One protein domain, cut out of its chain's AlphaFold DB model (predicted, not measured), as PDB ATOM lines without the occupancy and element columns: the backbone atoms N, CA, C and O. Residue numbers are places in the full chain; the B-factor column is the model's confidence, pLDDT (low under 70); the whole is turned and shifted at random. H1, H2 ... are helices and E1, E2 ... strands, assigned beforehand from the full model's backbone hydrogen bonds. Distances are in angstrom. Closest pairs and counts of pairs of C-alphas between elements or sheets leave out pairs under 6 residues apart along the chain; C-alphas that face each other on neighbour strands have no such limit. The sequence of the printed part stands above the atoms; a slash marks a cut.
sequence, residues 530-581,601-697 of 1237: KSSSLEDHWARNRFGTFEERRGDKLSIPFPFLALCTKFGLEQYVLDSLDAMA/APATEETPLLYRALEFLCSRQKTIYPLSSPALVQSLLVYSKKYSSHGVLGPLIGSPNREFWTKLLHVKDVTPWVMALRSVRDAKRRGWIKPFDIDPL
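Overview. This is residues 530 to 581 and 601 to 697 of the 1237 residues of the protein "Histone-lysine N-methyltransferase, H3 lysine-79 specific" of Diaporthe ampelina (UniProt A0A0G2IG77). Two helical hairpins, H3 with H4 and H5 with H6, pack on each other as a small four-helix bundle whose helices are offset lengthwise, with the short H5 at the middle of the domain. H7 packs on this bundle, H1 packs on H3 with H2 farther out, and H8 begins on H5 and runs out from the body toward the free tail, residues 690 to 697, which sticks out; the strand hairpin of E1 and E2 lies just before H8 in the chain. The 149 printed residues hold eight named helices and two named strands, in the order H1 H2 H3 H4 H5 H6 H7 E1 E2 H8; the class is mostly helix, and the one sheet, of order E1 - E2, is antiparallel. The whole is compact, with a radius of gyration of the C-alphas of 16.0 A, yet elongated in outline, spanning 58 by 36 by 28 A.

Arrangement. Strands E1, residues 660 to 662, and E2, residues 667 to 670, form an antiparallel hairpin, with 160 degrees between their directions. The C-alphas of Trp 661 and Lys 668 face each other at 4.6 A; N 660 and O 670 are within hydrogen-bond range at 3.0 A, as are N 662 and O 667 at 3.2 A. H8, residues 672 to 685, follows after one residue and is apart from E1, but only just, at 8.4 A. With residues 672 to 676 alone, H8 touches the hub H5, residues 609 to 614; the closest C-alphas are those of Tyr 611 and Pro 672, 5.1 A, and the helices run the same way at a shallow tilt of 15 degrees. H5 touches H3, residues 559 to 567, closest at the C-alphas of Lys 566 and Arg 612, 5.5 A, the same way at a shallow tilt of 27 degrees. H5 and H6, residues 630 to 642, form a helical hairpin, a shallow tilt of 30 degrees, opposite ways; the C-alphas of Ala 613 and Val 633 come closest, 6.2 A. H3 and H4, residues 570 to 581, form another, at 32 degrees, only just short of steep, with Thr 565 and Val 573 closest, their C-alphas 6.5 A apart. H4 touches H6 with residues 570 to 574 alone, closest at the C-alphas of Glu 570 and Leu 632, 5.1 A. H7, residues 649 to 653, touches H6, closest at the C-alphas of Ser 640 and Ile 653, 5.8 A; it only just touches H5 and H4, with 3 pairs of C-alphas within 8 A each. H1, residues 538 to 542, touches H3, closest at the C-alphas of Arg 540 and Pro 559, 5.1 A. H2, residues 546 to 549, touches no helix. Every O i to N i+4 pair is within hydrogen-bond range in H3, H4, H5, H6, H7 and H8; H1 has 0 of 1 but 2 of 2 O i to N i+3 pairs, and H2 is too short for an i+4 pair.

Along the chain. H8 is the longest helix, 20.1 A from C-alpha 672 to C-alpha 685 at (4.750, 28.599, -50.016). H6 measures 18.5 A, H4 16.5 A and H3 12.6 A. H1 begins at C-alpha 538, (22.463, 51.170, -28.543), and H5 at C-alpha 609, (9.680, 53.162, -41.377).

Size, cuts and confidence. The C-alphas of Ser 531 and Pro 696 are the two farthest apart, at 60.0 A. Residues 582 to 600 are not printed; C-alphas 581 and 601 are 16.0 A apart across this cut. The link from H5 to H6, residues 615 to 629, is long. Mean pLDDT of the printed part is 74.3, with 56 residues under 70, among them residues 544 to 554 and 680 to 697.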
ATOM      1  N   LYS A 530      31.181  55.599 -27.990       72.38
ATOM      2  CA  LYS A 530      32.479  55.972 -28.582       72.38
ATOM      3  C   LYS A 530      32.520  57.477 -28.844       72.38
ATOM      4  O   LYS A 530      31.617  58.022 -29.468       72.38
ATOM      5  N   SER A 531      33.598  58.135 -28.428       52.66
ATOM      6  CA  SER A 531      33.761  59.598 -28.392       52.66
ATOM      7  C   SER A 531      33.863  60.322 -29.752       52.66
ATOM      8  O   SER A 531      34.453  61.398 -29.819       52.66
ATOM      9  N   SER A 532      33.308  59.790 -30.849       53.38
ATOM     10  CA  SER A 532      33.431  60.444 -32.166       53.38
ATOM     11  C   SER A 532      32.393  60.101 -33.248       53.38
ATOM     12  O   SER A 532      32.580  60.534 -34.382       53.38
ATOM     13  N   SER A 533      31.297  59.381 -32.963       57.06
ATOM     14  CA  SER A 533      30.248  59.127 -33.973       57.06
ATOM     15  C   SER A 533      28.859  59.518 -33.472       57.06
ATOM     16  O   SER A 533      28.374  58.957 -32.495       57.06
ATOM     17  N   LEU A 534      28.211  60.441 -34.192       53.44
ATOM     18  CA  LEU A 534      26.815  60.859 -33.984       53.44
ATOM     19  C   LEU A 534      25.803  59.721 -34.243       53.44
ATOM     20  O   LEU A 534      24.632  59.867 -33.928       53.44
ATOM     21  N   GLU A 535      26.235  58.580 -34.794       60.44
ATOM     22  CA  GLU A 535      25.362  57.432 -35.081       60.44
ATOM     23  C   GLU A 535      25.498  56.265 -34.064       60.44
ATOM     24  O   GLU A 535      24.957  55.174 -34.297       60.44
ATOM     25  N   ASP A 536      26.243  56.439 -32.960       73.75
ATOM     26  CA  ASP A 536      26.544  55.382 -31.973       73.75
ATOM     27  C   ASP A 536      25.460  55.218 -30.890       73.75
ATOM     28  O   ASP A 536      25.699  55.423 -29.702       73.75
ATOM     29  N   HIS A 537      24.269  54.786 -31.308       84.12
ATOM     30  CA  HIS A 537      23.140  54.495 -30.418       84.12
ATOM     31  C   HIS A 537      22.977  52.986 -30.146       84.12
ATOM     32  O   HIS A 537      23.116  52.158 -31.057       84.12
ATOM     33  N   TRP A 538      22.593  52.587 -28.925       87.69
ATOM     34  CA  TRP A 538      22.463  51.170 -28.543       87.69
ATOM     35  C   TRP A 538      21.477  50.401 -29.439       87.69
ATOM     36  O   TRP A 538      21.774  49.289 -29.889       87.69
ATOM     37  N   ALA A 539      20.338  51.020 -29.780       87.69
ATOM     38  CA  ALA A 539      19.284  50.416 -30.599       87.69
ATOM     39  C   ALA A 539      19.768  50.006 -32.002       87.69
ATOM     40  O   ALA A 539      19.237  49.058 -32.588       87.69
ATOM     41  N   ARG A 540      20.831  50.644 -32.522       83.75
ATOM     42  CA  ARG A 540      21.445  50.295 -33.813       83.75
ATOM     43  C   ARG A 540      21.937  48.848 -33.838       83.75
ATOM     44  O   ARG A 540      21.861  48.188 -34.872       83.75
ATOM     45  N   ASN A 541      22.367  48.304 -32.697       80.62
ATOM     46  CA  ASN A 541      22.855  46.924 -32.600       80.62
ATOM     47  C   ASN A 541      21.768  45.858 -32.770       80.62
ATOM     48  O   ASN A 541      22.083  44.671 -32.827       80.62
ATOM     49  N   ARG A 542      20.500  46.265 -32.892       84.06
ATOM     50  CA  ARG A 542      19.378  45.373 -33.205       84.06
ATOM     51  C   ARG A 542      19.114  45.213 -34.701       84.06
ATOM     52  O   ARG A 542      18.198  44.484 -35.076       84.06
ATOM     53  N   PHE A 543      19.919  45.849 -35.553       78.25
ATOM     54  CA  PHE A 543      19.802  45.766 -37.006       78.25
ATOM     55  C   PHE A 543      21.072  45.185 -37.643       78.25
ATOM     56  O   PHE A 543      22.188  45.524 -37.247       78.25
ATOM     57  N   GLY A 544      20.891  44.317 -38.643       69.38
ATOM     58  CA  GLY A 544      21.969  43.710 -39.436       69.38
ATOM     59  C   GLY A 544      22.810  42.662 -38.705       69.38
ATOM     60  O   GLY A 544      22.564  42.324 -37.544       69.38
ATOM     61  N   THR A 545      23.815  42.131 -39.389       66.69
ATOM     62  CA  THR A 545      24.866  41.288 -38.804       66.69
ATOM     63  C   THR A 545      25.947  42.145 -38.138       66.69
ATOM     64  O   THR A 545      26.028  43.359 -38.337       66.69
ATOM     65  N   PHE A 546      26.803  41.529 -37.316       56.25
ATOM     66  CA  PHE A 546      27.928  42.233 -36.686       56.25
ATOM     67  C   PHE A 546      28.859  42.887 -37.723       56.25
ATOM     68  O   PHE A 546      29.316  44.010 -37.529       56.25
ATOM     69  N   GLU A 547      29.090  42.213 -38.849       54.94
ATOM     70  CA  GLU A 547      29.947  42.674 -39.947       54.94
ATOM     71  C   GLU A 547      29.348  43.863 -40.705       54.94
ATOM     72  O   GLU A 547      30.075  44.785 -41.072       54.94
ATOM     73  N   GLU A 548      28.025  43.886 -40.890       63.81
ATOM     74  CA  GLU A 548      27.305  45.016 -41.492       63.81
ATOM     75  C   GLU A 548      27.353  46.265 -40.605       63.81
ATOM     76  O   GLU A 548      27.360  47.390 -41.108       63.81
ATOM     77  N   ARG A 549      27.436  46.075 -39.281       66.19
ATOM     78  CA  ARG A 549      27.630  47.162 -38.314       66.19
ATOM     79  C   ARG A 549      29.090  47.608 -38.197       66.19
ATOM     80  O   ARG A 549      29.342  48.769 -37.878       66.19
ATOM     81  N   ARG A 550      30.061  46.719 -38.448       51.72
ATOM     82  CA  ARG A 550      31.503  46.998 -38.333       51.72
ATOM     83  C   ARG A 550      31.996  47.803 -39.549       51.72
ATOM     84  O   ARG A 550      32.430  47.238 -40.551       51.72
ATOM     85  N   GLY A 551      31.946  49.135 -39.439       52.75
ATOM     86  CA  GLY A 551      32.557  50.083 -40.388       52.75
ATOM     87  C   GLY A 551      31.597  51.080 -41.045       52.75
ATOM     88  O   GLY A 551      31.766  51.356 -42.228       52.75
ATOM     89  N   ASP A 552      30.570  51.546 -40.325       55.03
ATOM     90  CA  ASP A 552      29.578  52.545 -40.784       55.03
ATOM     91  C   ASP A 552      28.866  52.208 -42.105       55.03
ATOM     92  O   ASP A 552      28.348  53.065 -42.814       55.03
ATOM     93  N   LYS A 553      28.784  50.914 -42.434       58.28
ATOM     94  CA  LYS A 553      28.165  50.434 -43.677       58.28
ATOM     95  C   LYS A 553      26.638  50.406 -43.632       58.28
ATOM     96  O   LYS A 553      26.044  50.256 -44.695       58.28
ATOM     97  N   LEU A 554      26.004  50.544 -42.468       66.94
ATOM     98  CA  LEU A 554      24.548  50.558 -42.289       66.94
ATOM     99  C   LEU A 554      24.140  51.867 -41.596       66.94
ATOM    100  O   LEU A 554      24.299  51.972 -40.383       66.94
ATOM    101  N   SER A 555      23.625  52.844 -42.350       70.06
ATOM    102  CA  SER A 555      23.167  54.119 -41.779       70.06
ATOM    103  C   SER A 555      21.695  54.011 -41.382       70.06
ATOM    104  O   SER A 555      20.835  53.681 -42.202       70.06
ATOM    105  N   ILE A 556      21.421  54.238 -40.097       76.38
ATOM    106  CA  ILE A 556      20.072  54.309 -39.527       76.38
ATOM    107  C   ILE A 556      20.027  55.594 -38.694       76.38
ATOM    108  O   ILE A 556      20.423  55.545 -37.531       76.38
ATOM    109  N   PRO A 557      19.597  56.727 -39.278       68.81
ATOM    110  CA  PRO A 557      19.579  58.026 -38.604       68.81
ATOM    111  C   PRO A 557      18.748  58.062 -37.315       68.81
ATOM    112  O   PRO A 557      19.104  58.772 -36.385       68.81
ATOM    113  N   PHE A 558      17.663  57.277 -37.236       82.12
ATOM    114  CA  PHE A 558      16.794  57.208 -36.050       82.12
ATOM    115  C   PHE A 558      16.630  55.757 -35.566       82.12
ATOM    116  O   PHE A 558      15.568  55.146 -35.744       82.12
ATOM    117  N   PRO A 559      17.677  55.155 -34.976       85.44
ATOM    118  CA  PRO A 559      17.711  53.724 -34.688       85.44
ATOM    119  C   PRO A 559      16.708  53.307 -33.609       85.44
ATOM    120  O   PRO A 559      16.142  52.213 -33.704       85.44
ATOM    121  N   PHE A 560      16.432  54.164 -32.623       90.25
ATOM    122  CA  PHE A 560      15.420  53.886 -31.602       90.25
ATOM    123  C   PHE A 560      13.988  53.972 -32.151       90.25
ATOM    124  O   PHE A 560      13.199  53.043 -31.969       90.25
ATOM    125  N   LEU A 561      13.669  55.012 -32.932       90.38
ATOM    126  CA  LEU A 561      12.370  55.137 -33.610       90.38
ATOM    127  C   LEU A 561      12.121  53.976 -34.588       90.38
ATOM    128  O   LEU A 561      11.023  53.413 -34.648       90.38
ATOM    129  N   ALA A 562      13.158  53.560 -35.320       88.69
ATOM    130  CA  ALA A 562      13.119  52.390 -36.190       88.69
ATOM    131  C   ALA A 562      12.830  51.095 -35.410       88.69
ATOM    132  O   ALA A 562      12.101  50.227 -35.901       88.69
ATOM    133  N   LEU A 563      13.378  50.955 -34.197       90.75
ATOM    134  CA  LEU A 563      13.127  49.811 -33.322       90.75
ATOM    135  C   LEU A 563      11.687  49.825 -32.795       90.75
ATOM    136  O   LEU A 563      10.998  48.809 -32.903       90.75
ATOM    137  N   CYS A 564      11.200  50.974 -32.322       92.81
ATOM    138  CA  CYS A 564       9.817  51.157 -31.871       92.81
ATOM    139  C   CYS A 564       8.802  50.851 -32.986       92.81
ATOM    140  O   CYS A 564       7.792  50.184 -32.754       92.81
ATOM    141  N   THR A 565       9.114  51.234 -34.227       91.94
ATOM    142  CA  THR A 565       8.306  50.898 -35.411       91.94
ATOM    143  C   THR A 565       8.217  49.384 -35.631       91.94
ATOM    144  O   THR A 565       7.147  48.865 -35.941       91.94
ATOM    145  N   LYS A 566       9.315  48.650 -35.412       88.62
ATOM    146  CA  LYS A 566       9.369  47.183 -35.554       88.62
ATOM    147  C   LYS A 566       8.574  46.453 -34.464       88.62
ATOM    148  O   LYS A 566       8.003  45.397 -34.724       88.62
ATOM    149  N   PHE A 567       8.499  47.026 -33.261       89.81
ATOM    150  CA  PHE A 567       7.613  46.544 -32.193       89.81
ATOM    151  C   PHE A 567       6.145  46.964 -32.386       89.81
ATOM    152  O   PHE A 567       5.242  46.355 -31.810       89.81
ATOM    153  N   GLY A 568       5.872  47.928 -33.265       89.81
ATOM    154  CA  GLY A 568       4.517  48.354 -33.591       89.81
ATOM    155  C   GLY A 568       3.933  49.385 -32.624       89.81
ATOM    156  O   GLY A 568       2.721  49.382 -32.427       89.81
ATOM    157  N   LEU A 569       4.770  50.225 -32.001       92.38
ATOM    158  CA  LEU A 569       4.342  51.265 -31.056       92.38
ATOM    159  C   LEU A 569       3.733  52.445 -31.821       92.38
ATOM    160  O   LEU A 569       4.406  53.432 -32.103       92.38
ATOM    161  N   GLU A 570       2.465  52.315 -32.201       90.94
ATOM    162  CA  GLU A 570       1.790  53.283 -33.066       90.94
ATOM    163  C   GLU A 570       1.785  54.700 -32.498       90.94
ATOM    164  O   GLU A 570       2.304  55.600 -33.152       90.94
ATOM    165  N   GLN A 571       1.285  54.883 -31.274       88.75
ATOM    166  CA  GLN A 571       1.185  56.205 -30.654       88.75
ATOM    167  C   GLN A 571       2.551  56.894 -30.567       88.75
ATOM    168  O   GLN A 571       2.713  58.002 -31.069       88.75
ATOM    169  N   TYR A 572       3.559  56.200 -30.029       92.38
ATOM    170  CA  TYR A 572       4.922  56.723 -29.920       92.38
ATOM    171  C   TYR A 572       5.510  57.151 -31.271       92.38
ATOM    172  O   TYR A 572       6.122  58.214 -31.378       92.38
ATOM    173  N   VAL A 573       5.343  56.323 -32.310       92.75
ATOM    174  CA  VAL A 573       5.876  56.615 -33.645       92.75
ATOM    175  C   VAL A 573       5.208  57.858 -34.227       92.75
ATOM    176  O   VAL A 573       5.905  58.717 -34.758       92.75
ATOM    177  N   LEU A 574       3.884  57.984 -34.113       91.50
ATOM    178  CA  LEU A 574       3.158  59.148 -34.629       91.50
ATOM    179  C   LEU A 574       3.494  60.426 -33.851       91.50
ATOM    180  O   LEU A 574       3.810  61.433 -34.482       91.50
ATOM    181  N   ASP A 575       3.523  60.362 -32.516       89.12
ATOM    182  CA  ASP A 575       3.918  61.481 -31.651       89.12
ATOM    183  C   ASP A 575       5.334  61.965 -31.986       89.12
ATOM    184  O   ASP A 575       5.580  63.165 -32.093       89.12
ATOM    185  N   SER A 576       6.263  61.030 -32.209       89.88
ATOM    186  CA  SER A 576       7.643  61.344 -32.593       89.88
ATOM    187  C   SER A 576       7.710  62.036 -33.956       89.88
ATOM    188  O   SER A 576       8.455  63.001 -34.120       89.88
ATOM    189  N   LEU A 577       6.916  61.581 -34.933       90.12
ATOM    190  CA  LEU A 577       6.856  62.187 -36.267       90.12
ATOM    191  C   LEU A 577       6.213  63.580 -36.244       90.12
ATOM    192  O   LEU A 577       6.681  64.472 -36.949       90.12
ATOM    193  N   ASP A 578       5.163  63.793 -35.448       89.00
ATOM    194  CA  ASP A 578       4.530  65.108 -35.308       89.00
ATOM    195  C   ASP A 578       5.402  66.085 -34.502       89.00
ATOM    196  O   ASP A 578       5.475  67.266 -34.850       89.00
ATOM    197  N   ALA A 579       6.139  65.607 -33.493       85.94
ATOM    198  CA  ALA A 579       7.151  66.403 -32.801       85.94
ATOM    199  C   ALA A 579       8.271  66.832 -33.762       85.94
ATOM    200  O   ALA A 579       8.606  68.012 -33.820       85.94
ATOM    201  N   MET A 580       8.780  65.907 -34.586       83.62
ATOM    202  CA  MET A 580       9.746  66.203 -35.653       83.62
ATOM    203  C   MET A 580       9.209  67.210 -36.681       83.62
ATOM    204  O   MET A 580       9.974  68.028 -37.181       83.62
ATOM    205  N   ALA A 581       7.913  67.156 -37.007       84.00
ATOM    206  CA  ALA A 581       7.273  68.068 -37.958       84.00
ATOM    207  C   ALA A 581       7.062  69.486 -37.401       84.00
ATOM    208  O   ALA A 581       6.938  70.432 -38.174       84.00
ATOM    209  N   ALA A 601      22.638  65.524 -39.578       42.25
ATOM    210  CA  ALA A 601      22.828  65.919 -40.977       42.25
ATOM    211  C   ALA A 601      21.826  65.165 -41.887       42.25
ATOM    212  O   ALA A 601      21.379  64.075 -41.517       42.25
ATOM    213  N   PRO A 602      21.462  65.678 -43.081       45.75
ATOM    214  CA  PRO A 602      20.459  65.059 -43.948       45.75
ATOM    215  C   PRO A 602      21.017  63.797 -44.632       45.75
ATOM    216  O   PRO A 602      21.343  63.802 -45.819       45.75
ATOM    217  N   ALA A 603      21.145  62.706 -43.880       49.75
ATOM    218  CA  ALA A 603      21.441  61.379 -44.400       49.75
ATOM    219  C   ALA A 603      20.123  60.682 -44.767       49.75
ATOM    220  O   ALA A 603      19.185  60.601 -43.974       49.75
ATOM    221  N   THR A 604      20.024  60.200 -46.002       55.31
ATOM    222  CA  THR A 604      18.876  59.430 -46.487       55.31
ATOM    223  C   THR A 604      18.741  58.131 -45.688       55.31
ATOM    224  O   THR A 604      19.619  57.278 -45.796       55.31
ATOM    225  N   GLU A 605      17.653  57.958 -44.925       62.50
ATOM    226  CA  GLU A 605      17.294  56.665 -44.317       62.50
ATOM    227  C   GLU A 605      17.259  55.596 -45.419       62.50
ATOM    228  O   GLU A 605      16.427  55.647 -46.328       62.50
ATOM    229  N   GLU A 606      18.180  54.630 -45.355       68.25
ATOM    230  CA  GLU A 606      18.280  53.579 -46.373       68.25
ATOM    231  C   GLU A 606      17.073  52.630 -46.310       68.25
ATOM    232  O   GLU A 606      16.704  52.029 -47.316       68.25
ATOM    233  N   THR A 607      16.428  52.488 -45.143       79.31
ATOM    234  CA  THR A 607      15.288  51.581 -44.934       79.31
ATOM    235  C   THR A 607      14.111  52.284 -44.233       79.31
ATOM    236  O   THR A 607      14.089  52.371 -43.002       79.31
ATOM    237  N   PRO A 608      13.082  52.729 -44.981       86.88
ATOM    238  CA  PRO A 608      12.002  53.546 -44.429       86.88
ATOM    239  C   PRO A 608      11.165  52.860 -43.340       86.88
ATOM    240  O   PRO A 608      11.005  51.633 -43.337       86.88
ATOM    241  N   LEU A 609      10.541  53.656 -42.463       89.81
ATOM    242  CA  LEU A 609       9.680  53.162 -41.377       89.81
ATOM    243  C   LEU A 609       8.536  52.276 -41.892       89.81
ATOM    244  O   LEU A 609       8.252  51.232 -41.303       89.81
ATOM    245  N   LEU A 610       7.930  52.630 -43.034       89.50
ATOM    246  CA  LEU A 610       6.858  51.837 -43.642       89.50
ATOM    247  C   LEU A 610       7.301  50.400 -43.964       89.50
ATOM    248  O   LEU A 610       6.525  49.467 -43.785       89.50
ATOM    249  N   TYR A 611       8.549  50.192 -44.394       86.31
ATOM    250  CA  TYR A 611       9.071  48.841 -44.616       86.31
ATOM    251  C   TYR A 611       9.261  48.085 -43.295       86.31
ATOM    252  O   TYR A 611       8.876  46.921 -43.193       86.31
ATOM    253  N   ARG A 612       9.806  48.746 -42.267       86.69
ATOM    254  CA  ARG A 612      10.038  48.140 -40.943       86.69
ATOM    255  C   ARG A 612       8.729  47.687 -40.292       86.69
ATOM    256  O   ARG A 612       8.701  46.650 -39.637       86.69
ATOM    257  N   ALA A 613       7.637  48.408 -40.547       88.75
ATOM    258  CA  ALA A 613       6.293  48.020 -40.127       88.75
ATOM    259  C   ALA A 613       5.733  46.800 -40.892       88.75
ATOM    260  O   ALA A 613       4.835  46.135 -40.382       88.75
ATOM    261  N   LEU A 614       6.248  46.470 -42.083       84.88
ATOM    262  CA  LEU A 614       5.758  45.391 -42.961       84.88
ATOM    263  C   LEU A 614       6.587  44.091 -42.900       84.88
ATOM    264  O   LEU A 614       6.158  43.069 -43.440       84.88
ATOM    265  N   GLU A 615       7.760  44.108 -42.256       76.50
ATOM    266  CA  GLU A 615       8.733  43.000 -42.247       76.50
ATOM    267  C   GLU A 615       8.130  41.670 -41.742       76.50
ATOM    268  O   GLU A 615       8.417  40.607 -42.295       76.50
ATOM    269  N   PHE A 616       7.220  41.723 -40.759       75.44
ATOM    270  CA  PHE A 616       6.589  40.550 -40.136       75.44
ATOM    271  C   PHE A 616       5.075  40.499 -40.349       75.44
ATOM    272  O   PHE A 616       4.311  40.246 -39.420       75.44
ATOM    273  N   LEU A 617       4.627  40.713 -41.589       75.25
ATOM    274  CA  LEU A 617       3.198  40.720 -41.919       75.25
ATOM    275  C   LEU A 617       2.512  39.355 -41.733       75.25
ATOM    276  O   LEU A 617       1.354  39.298 -41.332       75.25
ATOM    277  N   CYS A 618       3.205  38.253 -42.043       67.31
ATOM    278  CA  CYS A 618       2.570  36.932 -42.180       67.31
ATOM    279  C   CYS A 618       3.124  35.840 -41.253       67.31
ATOM    280  O   CYS A 618       2.554  34.754 -41.200       67.31
ATOM    281  N   SER A 619       4.248  36.060 -40.563       65.44
ATOM    282  CA  SER A 619       4.809  35.056 -39.647       65.44
ATOM    283  C   SER A 619       5.796  35.648 -38.648       65.44
ATOM    284  O   SER A 619       6.617  36.496 -38.985       65.44
ATOM    285  N   ARG A 620       5.741  35.100 -37.429       65.31
ATOM    286  CA  ARG A 620       6.616  35.375 -36.279       65.31
ATOM    287  C   ARG A 620       7.572  34.212 -35.971       65.31
ATOM    288  O   ARG A 620       8.383  34.298 -35.060       65.31
ATOM    289  N   GLN A 621       7.490  33.085 -36.687       55.19
ATOM    290  CA  GLN A 621       8.039  31.801 -36.214       55.19
ATOM    291  C   GLN A 621       9.551  31.782 -35.895       55.19
ATOM    292  O   GLN A 621       9.979  30.868 -35.194       55.19
ATOM    293  N   LYS A 622      10.338  32.772 -36.342       55.50
ATOM    294  CA  LYS A 622      11.793  32.873 -36.118       55.50
ATOM    295  C   LYS A 622      12.255  34.253 -35.634       55.50
ATOM    296  O   LYS A 622      13.379  34.655 -35.914       55.50
ATOM    297  N   THR A 623      11.378  35.009 -34.982       66.81
ATOM    298  CA  THR A 623      11.693  36.361 -34.526       66.81
ATOM    299  C   THR A 623      11.074  36.644 -33.163       66.81
ATOM    300  O   THR A 623      10.012  36.128 -32.826       66.81
ATOM    301  N   ILE A 624      11.771  37.481 -32.406       68.06
ATOM    302  CA  ILE A 624      11.356  38.096 -31.139       68.06
ATOM    303  C   ILE A 624      10.433  39.308 -31.343       68.06
ATOM    304  O   ILE A 624       9.937  39.871 -30.376       68.06
ATOM    305  N   TYR A 625      10.254  39.753 -32.591       79.44
ATOM    306  CA  TYR A 625       9.442  40.914 -32.938       79.44
ATOM    307  C   TYR A 625       7.990  40.518 -33.236       79.44
ATOM    308  O   TYR A 625       7.731  39.414 -33.733       79.44
ATOM    309  N   PRO A 626       7.032  41.409 -32.945       75.56
ATOM    310  CA  PRO A 626       5.625  41.109 -33.109       75.56
ATOM    311  C   PRO A 626       5.168  41.125 -34.553       75.56
ATOM    312  O   PRO A 626       5.794  41.718 -35.429       75.56
ATOM    313  N   LEU A 627       4.042  40.445 -34.786       79.62
ATOM    314  CA  LEU A 627       3.356  40.515 -36.067       79.62
ATOM    315  C   LEU A 627       3.022  41.983 -36.358       79.62
ATOM    316  O   LEU A 627       2.627  42.731 -35.450       79.62
ATOM    317  N   SER A 628       3.191  42.386 -37.613       82.44
ATOM    318  CA  SER A 628       2.919  43.748 -38.068       82.44
ATOM    319  C   SER A 628       1.526  44.218 -37.640       82.44
ATOM    320  O   SER A 628       0.546  43.493 -37.806       82.44
ATOM    321  N   SER A 629       1.440  45.432 -37.083       83.06
ATOM    322  CA  SER A 629       0.164  46.058 -36.715       83.06
ATOM    323  C   SER A 629      -0.485  46.690 -37.954       83.06
ATOM    324  O   SER A 629       0.120  47.591 -38.542       83.06
ATOM    325  N   PRO A 630      -1.701  46.272 -38.360       83.12
ATOM    326  CA  PRO A 630      -2.399  46.893 -39.487       83.12
ATOM    327  C   PRO A 630      -2.699  48.379 -39.258       83.12
ATOM    328  O   PRO A 630      -2.610  49.162 -40.201       83.12
ATOM    329  N   ALA A 631      -3.003  48.761 -38.013       85.25
ATOM    330  CA  ALA A 631      -3.300  50.141 -37.635       85.25
ATOM    331  C   ALA A 631      -2.075  51.050 -37.845       85.25
ATOM    332  O   ALA A 631      -2.155  52.006 -38.613       85.25
ATOM    333  N   LEU A 632      -0.897  50.651 -37.344       89.44
ATOM    334  CA  LEU A 632       0.356  51.376 -37.592       89.44
ATOM    335  C   LEU A 632       0.666  51.510 -39.090       89.44
ATOM    336  O   LEU A 632       1.067  52.581 -39.541       89.44
ATOM    337  N   VAL A 633       0.489  50.445 -39.880       89.50
ATOM    338  CA  VAL A 633       0.727  50.501 -41.334       89.50
ATOM    339  C   VAL A 633      -0.211  51.511 -41.996       89.50
ATOM    340  O   VAL A 633       0.232  52.311 -42.820       89.50
ATOM    341  N   GLN A 634      -1.493  51.512 -41.626       88.69
ATOM    342  CA  GLN A 634      -2.470  52.474 -42.132       88.69
ATOM    343  C   GLN A 634      -2.086  53.912 -41.757       88.69
ATOM    344  O   GLN A 634      -2.068  54.785 -42.628       88.69
ATOM    345  N   SER A 635      -1.722  54.149 -40.500       92.75
ATOM    346  CA  SER A 635      -1.302  55.459 -40.003       92.75
ATOM    347  C   SER A 635      -0.033  55.955 -40.707       92.75
ATOM    348  O   SER A 635      -0.001  57.086 -41.193       92.75
ATOM    349  N   LEU A 636       0.968  55.090 -40.913       92.56
ATOM    350  CA  LEU A 636       2.171  55.426 -41.684       92.56
ATOM    351  C   LEU A 636       1.870  55.730 -43.157       92.56
ATOM    352  O   LEU A 636       2.511  56.606 -43.730       92.56
ATOM    353  N   LEU A 637       0.886  55.077 -43.786       91.25
ATOM    354  CA  LEU A 637       0.461  55.415 -45.153       91.25
ATOM    355  C   LEU A 637      -0.205  56.797 -45.230       91.25
ATOM    356  O   LEU A 637      -0.019  57.514 -46.216       91.25
ATOM    357  N   VAL A 638      -0.969  57.186 -44.205       93.50
ATOM    358  CA  VAL A 638      -1.548  58.534 -44.097       93.50
ATOM    359  C   VAL A 638      -0.444  59.571 -43.887       93.50
ATOM    360  O   VAL A 638      -0.395  60.564 -44.615       93.50
ATOM    361  N   TYR A 639       0.489  59.316 -42.967       92.94
ATOM    362  CA  TYR A 639       1.614  60.212 -42.675       92.94
ATOM    363  C   TYR A 639       2.575  60.330 -43.862       92.94
ATOM    364  O   TYR A 639       3.039  61.424 -44.171       92.94
ATOM    365  N   SER A 640       2.793  59.239 -44.600       90.25
ATOM    366  CA  SER A 640       3.558  59.217 -45.851       90.25
ATOM    367  C   SER A 640       2.984  60.186 -46.888       90.25
ATOM    368  O   SER A 640       3.731  60.898 -47.555       90.25
ATOM    369  N   LYS A 641       1.649  60.273 -46.996       89.38
ATOM    370  CA  LYS A 641       0.979  61.252 -47.867       89.38
ATOM    371  C   LYS A 641       1.089  62.670 -47.306       89.38
ATOM    372  O   LYS A 641       1.494  63.569 -48.045       89.38
ATOM    373  N   LYS A 642       0.766  62.852 -46.018       90.50
ATOM    374  CA  LYS A 642       0.791  64.144 -45.302       90.50
ATOM    375  C   LYS A 642       2.156  64.831 -45.411       90.50
ATOM    376  O   LYS A 642       2.216  66.014 -45.725       90.50
ATOM    377  N   TYR A 643       3.238  64.078 -45.221       87.94
ATOM    378  CA  TYR A 643       4.612  64.584 -45.188       87.94
ATOM    379  C   TYR A 643       5.429  64.235 -46.441       87.94
ATOM    380  O   TYR A 643       6.655  64.310 -46.423       87.94
ATOM    381  N   SER A 644       4.771  63.885 -47.551       83.38
ATOM    382  CA  SER A 644       5.438  63.508 -48.811       83.38
ATOM    383  C   SER A 644       6.403  64.579 -49.341       83.38
ATOM    384  O   SER A 644       7.458  64.237 -49.878       83.38
ATOM    385  N   SER A 645       6.071  65.857 -49.143       81.19
ATOM    386  CA  SER A 645       6.884  67.016 -49.541       81.19
ATOM    387  C   SER A 645       7.900  67.466 -48.481       81.19
ATOM    388  O   SER A 645       8.673  68.387 -48.735       81.19
ATOM    389  N   HIS A 646       7.903  66.864 -47.286       83.12
ATOM    390  CA  HIS A 646       8.784  67.259 -46.187       83.12
ATOM    391  C   HIS A 646      10.189  66.660 -46.375       83.12
ATOM    392  O   HIS A 646      10.333  65.442 -46.492       83.12
ATOM    393  N   GLY A 647      11.237  67.495 -46.351       73.12
ATOM    394  CA  GLY A 647      12.611  67.102 -46.711       73.12
ATOM    395  C   GLY A 647      13.220  65.969 -45.870       73.12
ATOM    396  O   GLY A 647      13.951  65.145 -46.409       73.12
ATOM    397  N   VAL A 648      12.877  65.895 -44.578       77.50
ATOM    398  CA  VAL A 648      13.344  64.842 -43.646       77.50
ATOM    399  C   VAL A 648      12.322  63.706 -43.476       77.50
ATOM    400  O   VAL A 648      12.634  62.540 -43.712       77.50
ATOM    401  N   LEU A 649      11.075  64.037 -43.117       84.06
ATOM    402  CA  LEU A 649      10.015  63.057 -42.845       84.06
ATOM    403  C   LEU A 649       9.575  62.238 -44.065       84.06
ATOM    404  O   LEU A 649       9.286  61.049 -43.923       84.06
ATOM    405  N   GLY A 650       9.547  62.828 -45.265       83.88
ATOM    406  CA  GLY A 650       9.146  62.123 -46.486       83.88
ATOM    407  C   GLY A 650      10.036  60.904 -46.786       83.88
ATOM    408  O   GLY A 650       9.515  59.798 -46.958       83.88
ATOM    409  N   PRO A 651      11.375  61.063 -46.830       81.81
ATOM    410  CA  PRO A 651      12.313  59.943 -46.923       81.81
ATOM    411  C   PRO A 651      12.258  58.967 -45.736       81.81
ATOM    412  O   PRO A 651      12.281  57.761 -45.967       81.81
ATOM    413  N   LEU A 652      12.145  59.469 -44.499       85.19
ATOM    414  CA  LEU A 652      12.140  58.651 -43.277       85.19
ATOM    415  C   LEU A 652      10.948  57.683 -43.216       85.19
ATOM    416  O   LEU A 652      11.117  56.484 -42.990       85.19
ATOM    417  N   ILE A 653       9.732  58.191 -43.440       88.56
ATOM    418  CA  ILE A 653       8.515  57.368 -43.455       88.56
ATOM    419  C   ILE A 653       8.533  56.448 -44.681       88.56
ATOM    420  O   ILE A 653       8.212  55.258 -44.588       88.56
ATOM    421  N   GLY A 654       8.956  56.999 -45.823       84.81
ATOM    422  CA  GLY A 654       8.955  56.340 -47.120       84.81
ATOM    423  C   GLY A 654       7.583  56.358 -47.783       84.81
ATOM    424  O   GLY A 654       6.548  56.523 -47.139       84.81
ATOM    425  N   SER A 655       7.569  56.175 -49.103       83.81
ATOM    426  CA  SER A 655       6.337  56.025 -49.879       83.81
ATOM    427  C   SER A 655       6.154  54.570 -50.304       83.81
ATOM    428  O   SER A 655       7.140  53.911 -50.644       83.81
ATOM    429  N   PRO A 656       4.907  54.067 -50.350       81.75
ATOM    430  CA  PRO A 656       4.606  52.707 -50.791       81.75
ATOM    431  C   PRO A 656       5.174  52.339 -52.168       81.75
ATOM    432  O   PRO A 656       5.407  51.162 -52.436       81.75
ATOM    433  N   ASN A 657       5.372  53.336 -53.035       81.81
ATOM    434  CA  ASN A 657       5.834  53.164 -54.414       81.81
ATOM    435  C   ASN A 657       7.238  53.732 -54.653       81.81
ATOM    436  O   ASN A 657       7.720  53.690 -55.779       81.81
ATOM    437  N   ARG A 658       7.884  54.290 -53.625       81.19
ATOM    438  CA  ARG A 658       9.244  54.807 -53.754       81.19
ATOM    439  C   ARG A 658      10.222  53.660 -53.566       81.19
ATOM    440  O   ARG A 658      10.147  52.930 -52.579       81.19
ATOM    441  N   GLU A 659      11.112  53.509 -54.531       79.19
ATOM    442  CA  GLU A 659      12.197  52.545 -54.456       79.19
ATOM    443  C   GLU A 659      13.195  52.962 -53.377       79.19
ATOM    444  O   GLU A 659      13.516  54.144 -53.216       79.19
ATOM    445  N   PHE A 660      13.667  51.978 -52.625       74.19
ATOM    446  CA  PHE A 660      14.756  52.129 -51.676       74.19
ATOM    447  C   PHE A 660      15.695  50.927 -51.792       74.19
ATOM    448  O   PHE A 660      15.338  49.872 -52.330       74.19
ATOM    449  N   TRP A 661      16.916  51.095 -51.296       68.25
ATOM    450  CA  TRP A 661      17.900  50.026 -51.252       68.25
ATOM    451  C   TRP A 661      18.010  49.486 -49.834       68.25
ATOM    452  O   TRP A 661      18.410  50.194 -48.919       68.25
ATOM    453  N   THR A 662      17.709  48.201 -49.659       63.91
ATOM    454  CA  THR A 662      17.927  47.527 -48.381       63.91
ATOM    455  C   THR A 662      19.226  46.727 -48.420       63.91
ATOM    456  O   THR A 662      19.350  45.722 -49.129       63.91
ATOM    457  N   LYS A 663      20.217  47.161 -47.632       63.22
ATOM    458  CA  LYS A 663      21.454  46.395 -47.409       63.22
ATOM    459  C   LYS A 663      21.186  45.084 -46.673       63.22
ATOM    460  O   LYS A 663      21.757  44.079 -47.067       63.22
ATOM    461  N   LEU A 664      20.235  45.090 -45.732       60.09
ATOM    462  CA  LEU A 664      19.828  43.927 -44.927       60.09
ATOM    463  C   LEU A 664      19.357  42.727 -45.762       60.09
ATOM    464  O   LEU A 664      19.481  41.588 -45.325       60.09
ATOM    465  N   LEU A 665      18.780  42.967 -46.944       58.53
ATOM    466  CA  LEU A 665      18.352  41.900 -47.857       58.53
ATOM    467  C   LEU A 665      19.212  41.819 -49.129       58.53
ATOM    468  O   LEU A 665      18.935  40.991 -49.995       58.53
ATOM    469  N   HIS A 666      20.220  42.686 -49.271       64.81
ATOM    470  CA  HIS A 666      20.994  42.887 -50.501       64.81
ATOM    471  C   HIS A 666      20.123  43.090 -51.760       64.81
ATOM    472  O   HIS A 666      20.494  42.667 -52.856       64.81
ATOM    473  N   VAL A 667      18.964  43.751 -51.630       63.03
ATOM    474  CA  VAL A 667      18.035  43.986 -52.750       63.03
ATOM    475  C   VAL A 667      17.968  45.472 -53.084       63.03
ATOM    476  O   VAL A 667      17.587  46.278 -52.236       63.03
ATOM    477  N   LYS A 668      18.326  45.817 -54.325       66.25
ATOM    478  CA  LYS A 668      18.183  47.162 -54.904       66.25
ATOM    479  C   LYS A 668      16.801  47.344 -55.536       66.25
ATOM    480  O   LYS A 668      16.172  46.355 -55.909       66.25
ATOM    481  N   ASP A 669      16.373  48.600 -55.639       70.44
ATOM    482  CA  ASP A 669      15.220  49.037 -56.433       70.44
ATOM    483  C   ASP A 669      13.914  48.309 -56.066       70.44
ATOM    484  O   ASP A 669      13.186  47.782 -56.908       70.44
ATOM    485  N   VAL A 670      13.630  48.221 -54.761       73.44
ATOM    486  CA  VAL A 670      12.396  47.613 -54.244       73.44
ATOM    487  C   VAL A 670      11.546  48.612 -53.488       73.44
ATOM    488  O   VAL A 670      12.050  49.501 -52.811       73.44
ATOM    489  N   THR A 671      10.230  48.440 -53.588       83.31
ATOM    490  CA  THR A 671       9.253  49.248 -52.860       83.31
ATOM    491  C   THR A 671       8.706  48.488 -51.647       83.31
ATOM    492  O   THR A 671       8.740  47.245 -51.626       83.31
ATOM    493  N   PRO A 672       8.147  49.188 -50.640       82.25
ATOM    494  CA  PRO A 672       7.526  48.538 -49.485       82.25
ATOM    495  C   PRO A 672       6.444  47.516 -49.878       82.25
ATOM    496  O   PRO A 672       6.370  46.437 -49.287       82.25
ATOM    497  N   TRP A 673       5.666  47.782 -50.936       79.50
ATOM    498  CA  TRP A 673       4.656  46.835 -51.423       79.50
ATOM    499  C   TRP A 673       5.233  45.574 -52.060       79.50
ATOM    500  O   TRP A 673       4.709  44.481 -51.839       79.50
ATOM    501  N   VAL A 674       6.326  45.691 -52.816       78.44
ATOM    502  CA  VAL A 674       7.001  44.517 -53.388       78.44
ATOM    503  C   VAL A 674       7.507  43.601 -52.271       78.44
ATOM    504  O   VAL A 674       7.412  42.380 -52.391       78.44
ATOM    505  N   MET A 675       7.991  44.170 -51.166       71.62
ATOM    506  CA  MET A 675       8.412  43.407 -49.987       71.62
ATOM    507  C   MET A 675       7.239  42.721 -49.288       71.62
ATOM    508  O   MET A 675       7.311  41.517 -49.049       71.62
ATOM    509  N   ALA A 676       6.131  43.430 -49.056       76.62
ATOM    510  CA  ALA A 676       4.924  42.836 -48.482       76.62
ATOM    511  C   ALA A 676       4.424  41.636 -49.311       76.62
ATOM    512  O   ALA A 676       4.154  40.564 -48.767       76.62
ATOM    513  N   LEU A 677       4.387  41.769 -50.643       74.69
ATOM    514  CA  LEU A 677       4.007  40.680 -51.549       74.69
ATOM    515  C   LEU A 677       4.964  39.482 -51.475       74.69
ATOM    516  O   LEU A 677       4.515  38.335 -51.542       74.69
ATOM    517  N   ARG A 678       6.275  39.715 -51.317       72.25
ATOM    518  CA  ARG A 678       7.249  38.631 -51.105       72.25
ATOM    519  C   ARG A 678       6.974  37.893 -49.796       72.25
ATOM    520  O   ARG A 678       6.915  36.666 -49.826       72.25
ATOM    521  N   SER A 679       6.731  38.613 -48.700       70.38
ATOM    522  CA  SER A 679       6.415  38.022 -47.392       70.38
ATOM    523  C   SER A 679       5.142  37.168 -47.438       70.38
ATOM    524  O   SER A 679       5.143  36.034 -46.956       70.38
ATOM    525  N   VAL A 680       4.085  37.657 -48.096       69.75
ATOM    526  CA  VAL A 680       2.831  36.907 -48.298       69.75
ATOM    527  C   VAL A 680       3.057  35.657 -49.152       69.75
ATOM    528  O   VAL A 680       2.590  34.567 -48.815       69.75
ATOM    529  N   ARG A 681       3.803  35.778 -50.258       66.38
ATOM    530  CA  ARG A 681       4.114  34.646 -51.142       66.38
ATOM    531  C   ARG A 681       4.912  33.564 -50.417       66.38
ATOM    532  O   ARG A 681       4.627  32.379 -50.586       66.38
ATOM    533  N   ASP A 682       5.892  33.960 -49.617       62.69
ATOM    534  CA  ASP A 682       6.726  33.033 -48.858       62.69
ATOM    535  C   ASP A 682       5.930  32.341 -47.746       62.69
ATOM    536  O   ASP A 682       6.086  31.133 -47.552       62.69
ATOM    537  N   ALA A 683       5.017  33.057 -47.084       64.00
ATOM    538  CA  ALA A 683       4.080  32.470 -46.131       64.00
ATOM    539  C   ALA A 683       3.155  31.440 -46.798       64.00
ATOM    540  O   ALA A 683       3.007  30.326 -46.291       64.00
ATOM    541  N   LYS A 684       2.619  31.754 -47.986       61.62
ATOM    542  CA  LYS A 684       1.823  30.812 -48.786       61.62
ATOM    543  C   LYS A 684       2.623  29.559 -49.152       61.62
ATOM    544  O   LYS A 684       2.140  28.450 -48.955       61.62
ATOM    545  N   ARG A 685       3.863  29.719 -49.638       64.62
ATOM    546  CA  ARG A 685       4.750  28.599 -50.016       64.62
ATOM    547  C   ARG A 685       5.034  27.657 -48.846       64.62
ATOM    548  O   ARG A 685       5.225  26.467 -49.056       64.62
ATOM    549  N   ARG A 686       5.104  28.196 -47.629       62.66
ATOM    550  CA  ARG A 686       5.424  27.451 -46.405       62.66
ATOM    551  C   ARG A 686       4.191  26.916 -45.670       62.66
ATOM    552  O   ARG A 686       4.348  26.338 -44.601       62.66
ATOM    553  N   GLY A 687       2.986  27.112 -46.214       59.78
ATOM    554  CA  GLY A 687       1.740  26.683 -45.571       59.78
ATOM    555  C   GLY A 687       1.421  27.449 -44.284       59.78
ATOM    556  O   GLY A 687       0.736  26.930 -43.413       59.78
ATOM    557  N   TRP A 688       1.935  28.675 -44.140       61.56
ATOM    558  CA  TRP A 688       1.697  29.525 -42.965       61.56
ATOM    559  C   TRP A 688       0.361  30.272 -43.016       61.56
ATOM    560  O   TRP A 688      -0.014  30.910 -42.039       61.56
ATOM    561  N   ILE A 689      -0.343  30.184 -44.144       58.25
ATOM    562  CA  ILE A 689      -1.680  30.737 -44.355       58.25
ATOM    563  C   ILE A 689      -2.661  29.563 -44.267       58.25
ATOM    564  O   ILE A 689      -2.548  28.619 -45.056       58.25
ATOM    565  N   LYS A 690      -3.573  29.573 -43.289       48.78
ATOM    566  CA  LYS A 690      -4.539  28.487 -43.073       48.78
ATOM    567  C   LYS A 690      -5.619  28.493 -44.169       48.78
ATOM    568  O   LYS A 690      -5.874  29.533 -44.770       48.78
ATOM    569  N   PRO A 691      -6.315  27.363 -44.411       38.47
ATOM    570  CA  PRO A 691      -7.361  27.268 -45.438       38.47
ATOM    571  C   PRO A 691      -8.523  28.259 -45.274       38.47
ATOM    572  O   PRO A 691      -9.179  28.583 -46.253       38.47
ATOM    573  N   PHE A 692      -8.768  28.735 -44.050       40.78
ATOM    574  CA  PHE A 692      -9.830  29.695 -43.711       40.78
ATOM    575  C   PHE A 692      -9.339  31.148 -43.700       40.78
ATOM    576  O   PHE A 692     -10.138  32.058 -43.544       40.78
ATOM    577  N   ASP A 693      -8.035  31.366 -43.883       43.69
ATOM    578  CA  ASP A 693      -7.461  32.704 -44.029       43.69
ATOM    579  C   ASP A 693      -7.615  33.199 -45.476       43.69
ATOM    580  O   ASP A 693      -7.071  34.239 -45.825       43.69
ATOM    581  N   ILE A 694      -8.303  32.447 -46.345       45.06
ATOM    582  CA  ILE A 694      -8.448  32.709 -47.773       45.06
ATOM    583  C   ILE A 694      -9.915  32.483 -48.174       45.06
ATOM    584  O   ILE A 694     -10.516  31.479 -47.800       45.06
ATOM    585  N   ASP A 695     -10.504  33.409 -48.924       45.19
ATOM    586  CA  ASP A 695     -11.852  33.283 -49.468       45.19
ATOM    587  C   ASP A 695     -11.920  32.233 -50.609       45.19
ATOM    588  O   ASP A 695     -10.884  31.770 -51.105       45.19
ATOM    589  N   PRO A 696     -13.127  31.854 -51.081       37.12
ATOM    590  CA  PRO A 696     -13.306  30.870 -52.157       37.12
ATOM    591  C   PRO A 696     -12.689  31.257 -53.514       37.12
ATOM    592  O   PRO A 696     -12.627  30.418 -54.412       37.12
ATOM    593  N   LEU A 697     -12.250  32.509 -53.684       41.41
ATOM    594  CA  LEU A 697     -11.597  33.034 -54.886       41.41
ATOM    595  C   LEU A 697     -10.069  33.147 -54.729       41.41
ATOM    596  O   LEU A 697      -9.376  33.476 -55.694       41.41
TER     597      LEU A 697